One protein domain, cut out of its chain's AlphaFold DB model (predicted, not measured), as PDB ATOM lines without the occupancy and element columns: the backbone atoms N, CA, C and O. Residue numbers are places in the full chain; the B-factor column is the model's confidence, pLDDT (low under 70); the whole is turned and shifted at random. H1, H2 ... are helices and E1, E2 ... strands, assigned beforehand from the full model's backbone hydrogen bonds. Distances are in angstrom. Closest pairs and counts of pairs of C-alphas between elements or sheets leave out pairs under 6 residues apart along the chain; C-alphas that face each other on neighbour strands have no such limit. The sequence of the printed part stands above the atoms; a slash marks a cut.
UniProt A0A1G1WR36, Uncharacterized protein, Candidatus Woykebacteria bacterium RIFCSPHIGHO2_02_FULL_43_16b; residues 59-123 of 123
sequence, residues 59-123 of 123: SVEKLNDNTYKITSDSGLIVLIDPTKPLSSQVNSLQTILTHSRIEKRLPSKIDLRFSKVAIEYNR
ATOM      1  N   SER A  59      97.023 176.660 184.530       90.25
ATOM      2  CA  SER A  59      95.913 176.269 183.663       90.25
ATOM      3  C   SER A  59      94.759 175.641 184.436       90.25
ATOM      4  O   SER A  59      94.948 175.024 185.488       90.25
ATOM      5  N   VAL A  60      93.557 175.775 183.875       91.38
ATOM      6  CA  VAL A  60      92.353 175.063 184.308       91.38
ATOM      7  C   VAL A  60      91.777 174.343 183.098       91.38
ATOM      8  O   VAL A  60      91.554 174.940 182.048       91.38
ATOM      9  N   GLU A  61      91.564 173.043 183.247       92.00
ATOM     10  CA  GLU A  61      91.057 172.147 182.217       92.00
ATOM     11  C   GLU A  61      89.798 171.464 182.749       92.00
ATOM     12  O   GLU A  61      89.824 170.818 183.799       92.00
ATOM     13  N   LYS A  62      88.686 171.595 182.024       91.38
ATOM     14  CA  LYS A  62      87.475 170.833 182.317       91.38
ATOM     15  C   LYS A  62      87.616 169.420 181.753       91.38
ATOM     16  O   LYS A  62      87.871 169.246 180.564       91.38
ATOM     17  N   LEU A  63      87.444 168.419 182.606       91.06
ATOM     18  CA  LEU A  63      87.519 167.008 182.252       91.06
ATOM     19  C   LEU A  63      86.155 166.476 181.779       91.06
ATOM     20  O   LEU A  63      85.098 167.049 182.052       91.06
ATOM     21  N   ASN A  64      86.183 165.339 181.077       85.94
ATOM     22  CA  ASN A  64      85.001 164.706 180.472       85.94
ATOM     23  C   ASN A  64      83.916 164.306 181.490       85.94
ATOM     24  O   ASN A  64      82.757 164.143 181.122       85.94
ATOM     25  N   ASP A  65      84.282 164.145 182.761       87.44
ATOM     26  CA  ASP A  65      83.395 163.812 183.880       87.44
ATOM     27  C   ASP A  65      82.803 165.058 184.569       87.44
ATOM     28  O   ASP A  65      82.281 164.960 185.676       87.44
ATOM     29  N   ASN A  66      82.878 166.229 183.925       86.31
ATOM     30  CA  ASN A  66      82.463 167.520 184.481       86.31
ATOM     31  C   ASN A  66      83.256 167.926 185.737       86.31
ATOM     32  O   ASN A  66      82.805 168.777 186.496       86.31
ATOM     33  N   THR A  67      84.440 167.353 185.953       92.12
ATOM     34  CA  THR A  67      85.370 167.790 186.998       92.12
ATOM     35  C   THR A  67      86.410 168.742 186.420       92.12
ATOM     36  O   THR A  67      86.531 168.899 185.203       92.12
ATOM     37  N   TYR A  68      87.152 169.413 187.290       92.94
ATOM     38  CA  TYR A  68      88.157 170.388 186.899       92.94
ATOM     39  C   TYR A  68      89.540 169.930 187.332       92.94
ATOM     40  O   TYR A  68      89.757 169.537 188.478       92.94
ATOM     41  N   LYS A  69      90.488 170.021 186.406       95.06
ATOM     42  CA  LYS A  69      91.911 169.847 186.654       95.06
ATOM     43  C   LYS A  69      92.578 171.208 186.637       95.06
ATOM     44  O   LYS A  69      92.595 171.890 185.617       95.06
ATOM     45  N   ILE A  70      93.159 171.575 187.766       94.81
ATOM     46  CA  ILE A  70      93.964 172.778 187.914       94.81
ATOM     47  C   ILE A  70      95.429 172.368 187.939       94.81
ATOM     48  O   ILE A  70      95.820 171.484 188.702       94.81
ATOM     49  N   THR A  71      96.237 173.029 187.123       93.69
ATOM     50  CA  THR A  71      97.694 172.914 187.175       93.69
ATOM     51  C   THR A  71      98.250 174.200 187.769       93.69
ATOM     52  O   THR A  71      97.812 175.292 187.407       93.69
ATOM     53  N   SER A  72      99.186 174.086 188.709       92.19
ATOM     54  CA  SER A  72      99.908 175.240 189.244       92.19
ATOM     55  C   SER A  72     101.183 175.530 188.450       92.19
ATOM     56  O   SER A  72     101.705 174.662 187.746       92.19
ATOM     57  N   ASP A  73     101.751 176.720 188.633       89.81
ATOM     58  CA  ASP A  73     103.077 177.065 188.092       89.81
ATOM     59  C   ASP A  73     104.195 176.160 188.636       89.81
ATOM     60  O   ASP A  73     105.213 175.944 187.986       89.81
ATOM     61  N   SER A  74     104.003 175.600 189.834       88.38
ATOM     62  CA  SER A  74     104.948 174.665 190.452       88.38
ATOM     63  C   SER A  74     104.790 173.224 189.955       88.38
ATOM     64  O   SER A  74     105.455 172.333 190.480       88.38
ATOM     65  N   GLY A  75     103.873 172.968 189.016       91.00
ATOM     66  CA  GLY A  75     103.559 171.631 188.513       91.00
ATOM     67  C   GLY A  75     102.671 170.785 189.434       91.00
ATOM     68  O   GLY A  75     102.525 169.591 189.190       91.00
ATOM     69  N   LEU A  76     102.072 171.372 190.479       95.12
ATOM     70  CA  LEU A  76     101.070 170.686 191.304       95.12
ATOM     71  C   LEU A  76      99.783 170.521 190.496       95.12
ATOM     72  O   LEU A  76      99.286 171.485 189.913       95.12
ATOM     73  N   ILE A  77      99.211 169.323 190.535       96.44
ATOM     74  CA  ILE A  77      97.907 169.030 189.940       96.44
ATOM     75  C   ILE A  77      96.849 168.960 191.044       96.44
ATOM     76  O   ILE A  77      96.994 168.208 192.007       96.44
ATOM     77  N   VAL A  78      95.755 169.702 190.893       96.50
ATOM     78  CA  VAL A  78      94.603 169.655 191.802       96.50
ATOM     79  C   VAL A  78      93.360 169.256 191.017       96.50
ATOM     80  O   VAL A  78      93.078 169.836 189.970       96.50
ATOM     81  N   LEU A  79      92.616 168.267 191.511       95.94
ATOM     82  CA  LEU A  79      91.349 167.836 190.918       95.94
ATOM     83  C   LEU A  79      90.179 168.261 191.807       95.94
ATOM     84  O   LEU A  79      90.164 167.940 192.998       95.94
ATOM     85  N   ILE A  80      89.213 168.967 191.218       94.56
ATOM     86  CA  ILE A  80      88.056 169.565 191.897       94.56
ATOM     87  C   ILE A  80      86.759 169.057 191.277       94.56
ATOM     88  O   ILE A  80      86.622 168.969 190.058       94.56
ATOM     89  N   ASP A  81      85.795 168.748 192.139       93.25
ATOM     90  CA  ASP A  81      84.443 168.355 191.756       93.25
ATOM     91  C   ASP A  81      83.481 169.537 191.979       93.25
ATOM     92  O   ASP A  81      83.280 169.934 193.132       93.25
ATOM     93  N   PRO A  82      82.878 170.116 190.925       90.56
ATOM     94  CA  PRO A  82      81.974 171.255 191.068       90.56
ATOM     95  C   PRO A  82      80.650 170.895 191.755       90.56
ATOM     96  O   PRO A  82      79.918 171.788 192.169       90.56
ATOM     97  N   THR A  83      80.321 169.607 191.905       90.62
ATOM     98  CA  THR A  83      79.118 169.179 192.641       90.62
ATOM     99  C   THR A  83      79.268 169.323 194.159       90.62
ATOM    100  O   THR A  83      78.286 169.223 194.895       90.62
ATOM    101  N   LYS A  84      80.490 169.588 194.642       89.88
ATOM    102  CA  LYS A  84      80.797 169.837 196.051       89.88
ATOM    103  C   LYS A  84      81.037 171.323 196.316       89.88
ATOM    104  O   LYS A  84      81.512 172.031 195.431       89.88
ATOM    105  N   PRO A  85      80.831 171.794 197.561       90.69
ATOM    106  CA  PRO A  85      81.140 173.172 197.927       90.69
ATOM    107  C   PRO A  85      82.602 173.527 197.621       90.69
ATOM    108  O   PRO A  85      83.523 172.896 198.151       90.69
ATOM    109  N   LEU A  86      82.811 174.542 196.779       90.50
ATOM    110  CA  LEU A  86      84.140 174.990 196.358       90.50
ATOM    111  C   LEU A  86      84.997 175.404 197.560       90.50
ATOM    112  O   LEU A  86      86.098 174.885 197.738       90.50
ATOM    113  N   SER A  87      84.437 176.219 198.452       90.56
ATOM    114  CA  SER A  87      85.110 176.693 199.666       90.56
ATOM    115  C   SER A  87      85.633 175.559 200.556       90.56
ATOM    116  O   SER A  87      86.719 175.653 201.123       90.56
ATOM    117  N   SER A  88      84.910 174.438 200.652       91.31
ATOM    118  CA  SER A  88      85.361 173.262 201.408       91.31
ATOM    119  C   SER A  88      86.583 172.603 200.763       91.31
ATOM    120  O   SER A  88      87.533 172.227 201.461       91.31
ATOM    121  N   GLN A  89      86.588 172.500 199.434       93.25
ATOM    122  CA  GLN A  89      87.709 171.950 198.674       93.25
ATOM    123  C   GLN A  89      88.932 172.877 198.753       93.25
ATOM    124  O   GLN A  89      90.035 172.405 199.027       93.25
ATOM    125  N   VAL A  90      88.739 174.191 198.619       93.25
ATOM    126  CA  VAL A  90      89.810 175.196 198.729       93.25
ATOM    127  C   VAL A  90      90.414 175.223 200.135       93.25
ATOM    128  O   VAL A  90      91.636 175.187 200.274       93.25
ATOM    129  N   ASN A  91      89.590 175.179 201.186       93.12
ATOM    130  CA  ASN A  91      90.079 175.088 202.565       93.12
ATOM    131  C   ASN A  91      90.917 173.821 202.781       93.12
ATOM    132  O   ASN A  91      92.006 173.881 203.351       93.12
ATOM    133  N   SER A  92      90.446 172.678 202.273       94.56
ATOM    134  CA  SER A  92      91.182 171.411 202.353       94.56
ATOM    135  C   SER A  92      92.530 171.498 201.632       94.56
ATOM    136  O   SER A  92      93.552 171.087 202.182       94.56
ATOM    137  N   LEU A  93      92.554 172.090 200.433       95.62
ATOM    138  CA  LEU A  93      93.780 172.349 199.681       95.62
ATOM    139  C   LEU A  93      94.761 173.205 200.494       95.62
ATOM    140  O   LEU A  93      95.931 172.844 200.622       95.62
ATOM    141  N   GLN A  94      94.289 174.305 201.084       94.62
ATOM    142  CA  GLN A  94      95.120 175.198 201.889       94.62
ATOM    143  C   GLN A  94      95.716 174.478 203.107       94.62
ATOM    144  O   GLN A  94      96.915 174.612 203.372       94.62
ATOM    145  N   THR A  95      94.918 173.678 203.820       94.69
ATOM    146  CA  THR A  95      95.392 172.863 204.946       94.69
ATOM    147  C   THR A  95      96.466 171.872 204.503       94.69
ATOM    148  O   THR A  95      97.537 171.824 205.110       94.69
ATOM    149  N   ILE A  96      96.232 171.130 203.417       94.94
ATOM    150  CA  ILE A  96      97.181 170.131 202.901       94.94
ATOM    151  C   ILE A  96      98.500 170.785 202.506       94.94
ATOM    152  O   ILE A  96      99.565 170.304 202.893       94.94
ATOM    153  N   LEU A  97      98.452 171.896 201.771       94.31
ATOM    154  CA  LEU A  97      99.657 172.611 201.352       94.31
ATOM    155  C   LEU A  97     100.418 173.196 202.544       94.31
ATOM    156  O   LEU A  97     101.647 173.204 202.540       94.31
ATOM    157  N   THR A  98      99.708 173.644 203.580       94.44
ATOM    158  CA  THR A  98     100.325 174.138 204.817       94.44
ATOM    159  C   THR A  98     101.075 173.020 205.537       94.44
ATOM    160  O   THR A  98     102.263 173.175 205.823       94.44
ATOM    161  N   HIS A  99     100.434 171.867 205.741       94.88
ATOM    162  CA  HIS A  99     101.078 170.683 206.322       94.88
ATOM    163  C   HIS A  99     102.274 170.205 205.491       94.88
ATOM    164  O   HIS A  99     103.367 170.012 206.019       94.88
ATOM    165  N   SER A 100     102.108 170.121 204.173       93.19
ATOM    166  CA  SER A 100     103.154 169.686 203.240       93.19
ATOM    167  C   SER A 100     104.403 170.576 203.289       93.19
ATOM    168  O   SER A 100     105.529 170.088 203.178       93.19
ATOM    169  N   ARG A 101     104.228 171.892 203.484       92.12
ATOM    170  CA  ARG A 101     105.341 172.841 203.665       92.12
ATOM    171  C   ARG A 101     106.067 172.622 204.992       92.12
ATOM    172  O   ARG A 101     107.294 172.660 205.006       92.12
ATOM    173  N   ILE A 102     105.331 172.368 206.076       94.25
ATOM    174  CA  ILE A 102     105.903 172.075 207.403       94.25
ATOM    175  C   ILE A 102     106.738 170.791 207.349       94.25
ATOM    176  O   ILE A 102     107.865 170.756 207.840       94.25
ATOM    177  N   GLU A 103     106.223 169.762 206.681       94.06
ATOM    178  CA  GLU A 103     106.881 168.461 206.523       94.06
ATOM    179  C   GLU A 103     107.995 168.461 205.464       94.06
ATOM    180  O   GLU A 103     108.666 167.449 205.273       94.06
ATOM    181  N   LYS A 104     108.207 169.588 204.766       92.25
ATOM    182  CA  LYS A 104     109.142 169.724 203.635       92.25
ATOM    183  C   LYS A 104     108.914 168.679 202.537       92.25
ATOM    184  O   LYS A 104     109.849 168.275 201.845       92.25
ATOM    185  N   ARG A 105     107.664 168.258 202.353       92.62
ATOM    186  CA  ARG A 105     107.265 167.243 201.381       92.62
ATOM    187  C   ARG A 105     106.073 167.751 200.585       92.62
ATOM    188  O   ARG A 105     104.928 167.592 200.993       92.62
ATOM    189  N   LEU A 106     106.352 168.378 199.446       92.25
ATOM    190  CA  LEU A 106     105.309 168.931 198.588       92.25
ATOM    191  C   LEU A 106     104.650 167.827 197.743       92.25
ATOM    192  O   LEU A 106     105.362 167.011 197.151       92.25
ATOM    193  N   PRO A 107     103.310 167.785 197.679       95.06
ATOM    194  CA  PRO A 107     102.597 166.847 196.830       95.06
ATOM    195  C   PRO A 107     102.756 167.227 195.360       95.06
ATOM    196  O   PRO A 107     102.895 168.400 195.014       95.06
ATOM    197  N   SER A 108     102.707 166.221 194.494       96.00
ATOM    198  CA  SER A 108     102.626 166.404 193.046       96.00
ATOM    199  C   SER A 108     101.182 166.421 192.557       96.00
ATOM    200  O   SER A 108     100.876 167.085 191.567       96.00
ATOM    201  N   LYS A 109     100.273 165.752 193.279       97.06
ATOM    202  CA  LYS A 109      98.844 165.757 192.970       97.06
ATOM    203  C   LYS A 109      97.975 165.663 194.220       97.06
ATOM    204  O   LYS A 109      98.295 164.932 195.157       97.06
ATOM    205  N   ILE A 110      96.856 166.383 194.208       96.75
ATOM    206  CA  ILE A 110      95.817 166.353 195.243       96.75
ATOM    207  C   ILE A 110      94.460 166.146 194.559       96.75
ATOM    208  O   ILE A 110      94.048 166.953 193.726       96.75
ATOM    209  N   ASP A 111      93.753 165.075 194.912       96.25
ATOM    210  CA  ASP A 111      92.415 164.769 194.399       96.25
ATOM    211  C   ASP A 111      91.354 165.004 195.483       96.25
ATOM    212  O   ASP A 111      91.264 164.255 196.463       96.25
ATOM    213  N   LEU A 112      90.561 166.067 195.311       95.62
ATOM    214  CA  LEU A 112      89.520 166.512 196.248       95.62
ATOM    215  C   LEU A 112      88.119 166.013 195.849       95.62
ATOM    216  O   LEU A 112      87.126 166.240 196.552       95.62
ATOM    217  N   ARG A 113      88.024 165.268 194.740       93.00
ATOM    218  CA  ARG A 113      86.755 164.765 194.197       93.00
ATOM    219  C   ARG A 113      86.130 163.670 195.054       93.00
ATOM    220  O   ARG A 113      84.934 163.421 194.970       93.00
ATOM    221  N   PHE A 114      86.866 163.083 195.994       88.50
ATOM    222  CA  PHE A 114      86.376 162.017 196.879       88.50
ATOM    223  C   PHE A 114      86.165 162.492 198.320       88.50
ATOM    224  O   PHE A 114      86.645 163.548 198.719       88.50
ATOM    225  N   SER A 115      85.407 161.733 199.117       84.69
ATOM    226  CA  SER A 115      85.188 162.045 200.542       84.69
ATOM    227  C   SER A 115      86.466 161.900 201.374       84.69
ATOM    228  O   SER A 115      86.628 162.563 202.392       84.69
ATOM    229  N   LYS A 116      87.378 161.025 200.937       89.00
ATOM    230  CA  LYS A 116      88.745 160.926 201.451       89.00
ATOM    231  C   LYS A 116      89.675 161.533 200.414       89.00
ATOM    232  O   LYS A 116      89.685 161.067 199.279       89.00
ATOM    233  N   VAL A 117      90.439 162.548 200.805       91.62
ATOM    234  CA  VAL A 117      91.383 163.210 199.900       91.62
ATOM    235  C   VAL A 117      92.506 162.245 199.527       91.62
ATOM    236  O   VAL A 117      93.091 161.610 200.406       91.62
ATOM    237  N   ALA A 118      92.811 162.144 198.233       93.88
ATOM    238  CA  ALA A 118      93.958 161.382 197.752       93.88
ATOM    239  C   ALA A 118      95.127 162.334 197.480       93.88
ATOM    240  O   ALA A 118      94.954 163.359 196.822       93.88
ATOM    241  N   ILE A 119      96.313 162.000 197.988       95.69
ATOM    242  CA  ILE A 119      97.521 162.815 197.832       95.69
ATOM    243  C   ILE A 119      98.613 161.934 197.236       95.69
ATOM    244  O   ILE A 119      98.927 160.873 197.777       95.69
ATOM    245  N   GLU A 120      99.197 162.385 196.135       95.56
ATOM    246  CA  GLU A 120     100.344 161.745 195.504       95.56
ATOM    247  C   GLU A 120     101.570 162.655 195.639       95.56
ATOM    248  O   GLU A 120     101.479 163.884 195.574       95.56
ATOM    249  N   TYR A 121     102.729 162.033 195.830       93.25
ATOM    250  CA  TYR A 121     104.020 162.702 195.929       93.25
ATOM    251  C   TYR A 121     104.914 162.213 194.796       93.25
ATOM    252  O   TYR A 121     104.836 161.041 194.415       93.25
ATOM    253  N   ASN A 122     105.796 163.079 194.299       83.62
ATOM    254  CA  ASN A 122     106.867 162.628 193.418       83.62
ATOM    255  C   ASN A 122     107.743 161.616 194.173       83.62
ATOM    256  O   ASN A 122     108.041 161.814 195.355       83.62
ATOM    257  N   ARG A 123     108.059 160.506 193.500       62.22
ATOM    258  CA  ARG A 123     108.971 159.476 194.007       62.22
ATOM    259  C   ARG A 123     110.415 159.943 193.925       62.22
ATOM    260  O   ARG A 123     110.725 160.679 192.964       62.22
TER     261      ARG A 123
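This is residues 59 to 123 of the 123 residues of an uncharacterized protein of Candidatus Woykebacteria bacterium RIFCSPHIGHO2_02_FULL_43_16b (UniProt A0A1G1WR36). One five-stranded sheet has a single long helix, H1, packed over the strands E3 and E4 on one face, while the other face is bare. The helix runs along the strands, and the hairpin of E1 and E2 extends the sheet past it at one edge, with E5 at the other. The printed part has 65 residues with one named helix and five named strands, in the order E1, E2, E3, H1, E4, E5; the sheet is mixed, ordered E1, E2, E3, E4, E5, and the class is mixed, helices and strands. The whole is compact, with a radius of gyration of the C-alphas of 11.6 A, and elongated, spanning 33 by 21 by 18 A.

Start at the edge strand E1, residues 59 to 62, and go on to E2, residues 68 to 72: they form an antiparallel hairpin, with N 61 and O 69 at 2.8 A. E3, residues 77 to 80, forms the next hairpin with E2, with N 70 and O 78 at 2.8 A; E1, E2 and E3 make a meander, each strand the antiparallel neighbour of the one before. Next comes H1, residues 86 to 102, where every O i to N i+4 pair is within hydrogen-bond range. It leads to E4, residues 107 to 111, which is parallel to E3 at 13 degrees, with N 79 and O 110 at 2.9 A. E3, H1 and E4 form a strand-helix-strand unit, two parallel neighbour strands with a helix between, and its crossover is left-handed. H1 is on the sheet at a height over the sheet of 9.8 A, over E3 and E4, in two layers, a helix on one face of a sheet. On the local plane it stands at 23 degrees to E3, along the strands. Its closest C-alphas to E4 are those of Ser 100 and Pro 107, 7.0 A apart. The edge strand E5, residues 118 to 121, forms an antiparallel hairpin with E4, with N 111 and O 118 at 2.8 A. E1 and E5 are apart.

Find C-alpha 59 at (95.913, 176.269, 183.663), where E1 begins; it is 10.1 A long, E2 12.9 A and E3 10.1 A. Find C-alpha 86 at (84.140, 174.990, 196.358); from there H1 runs 24.6 A to C-alpha 102. E4 is 10.7 A long, and E5, 10.3 A long, ends at C-alpha 121, (104.020, 162.702, 195.929).

Look for the two farthest C-alphas at Asn 64 and Ile 102, 34.9 A apart. The printed part has no cut and no long link. Residues 99 to 104, of which 99 to 102 belong to H1, stand free. The mean pLDDT of the printed part is 92.1, and only residue 123, the chain's last, is under 70.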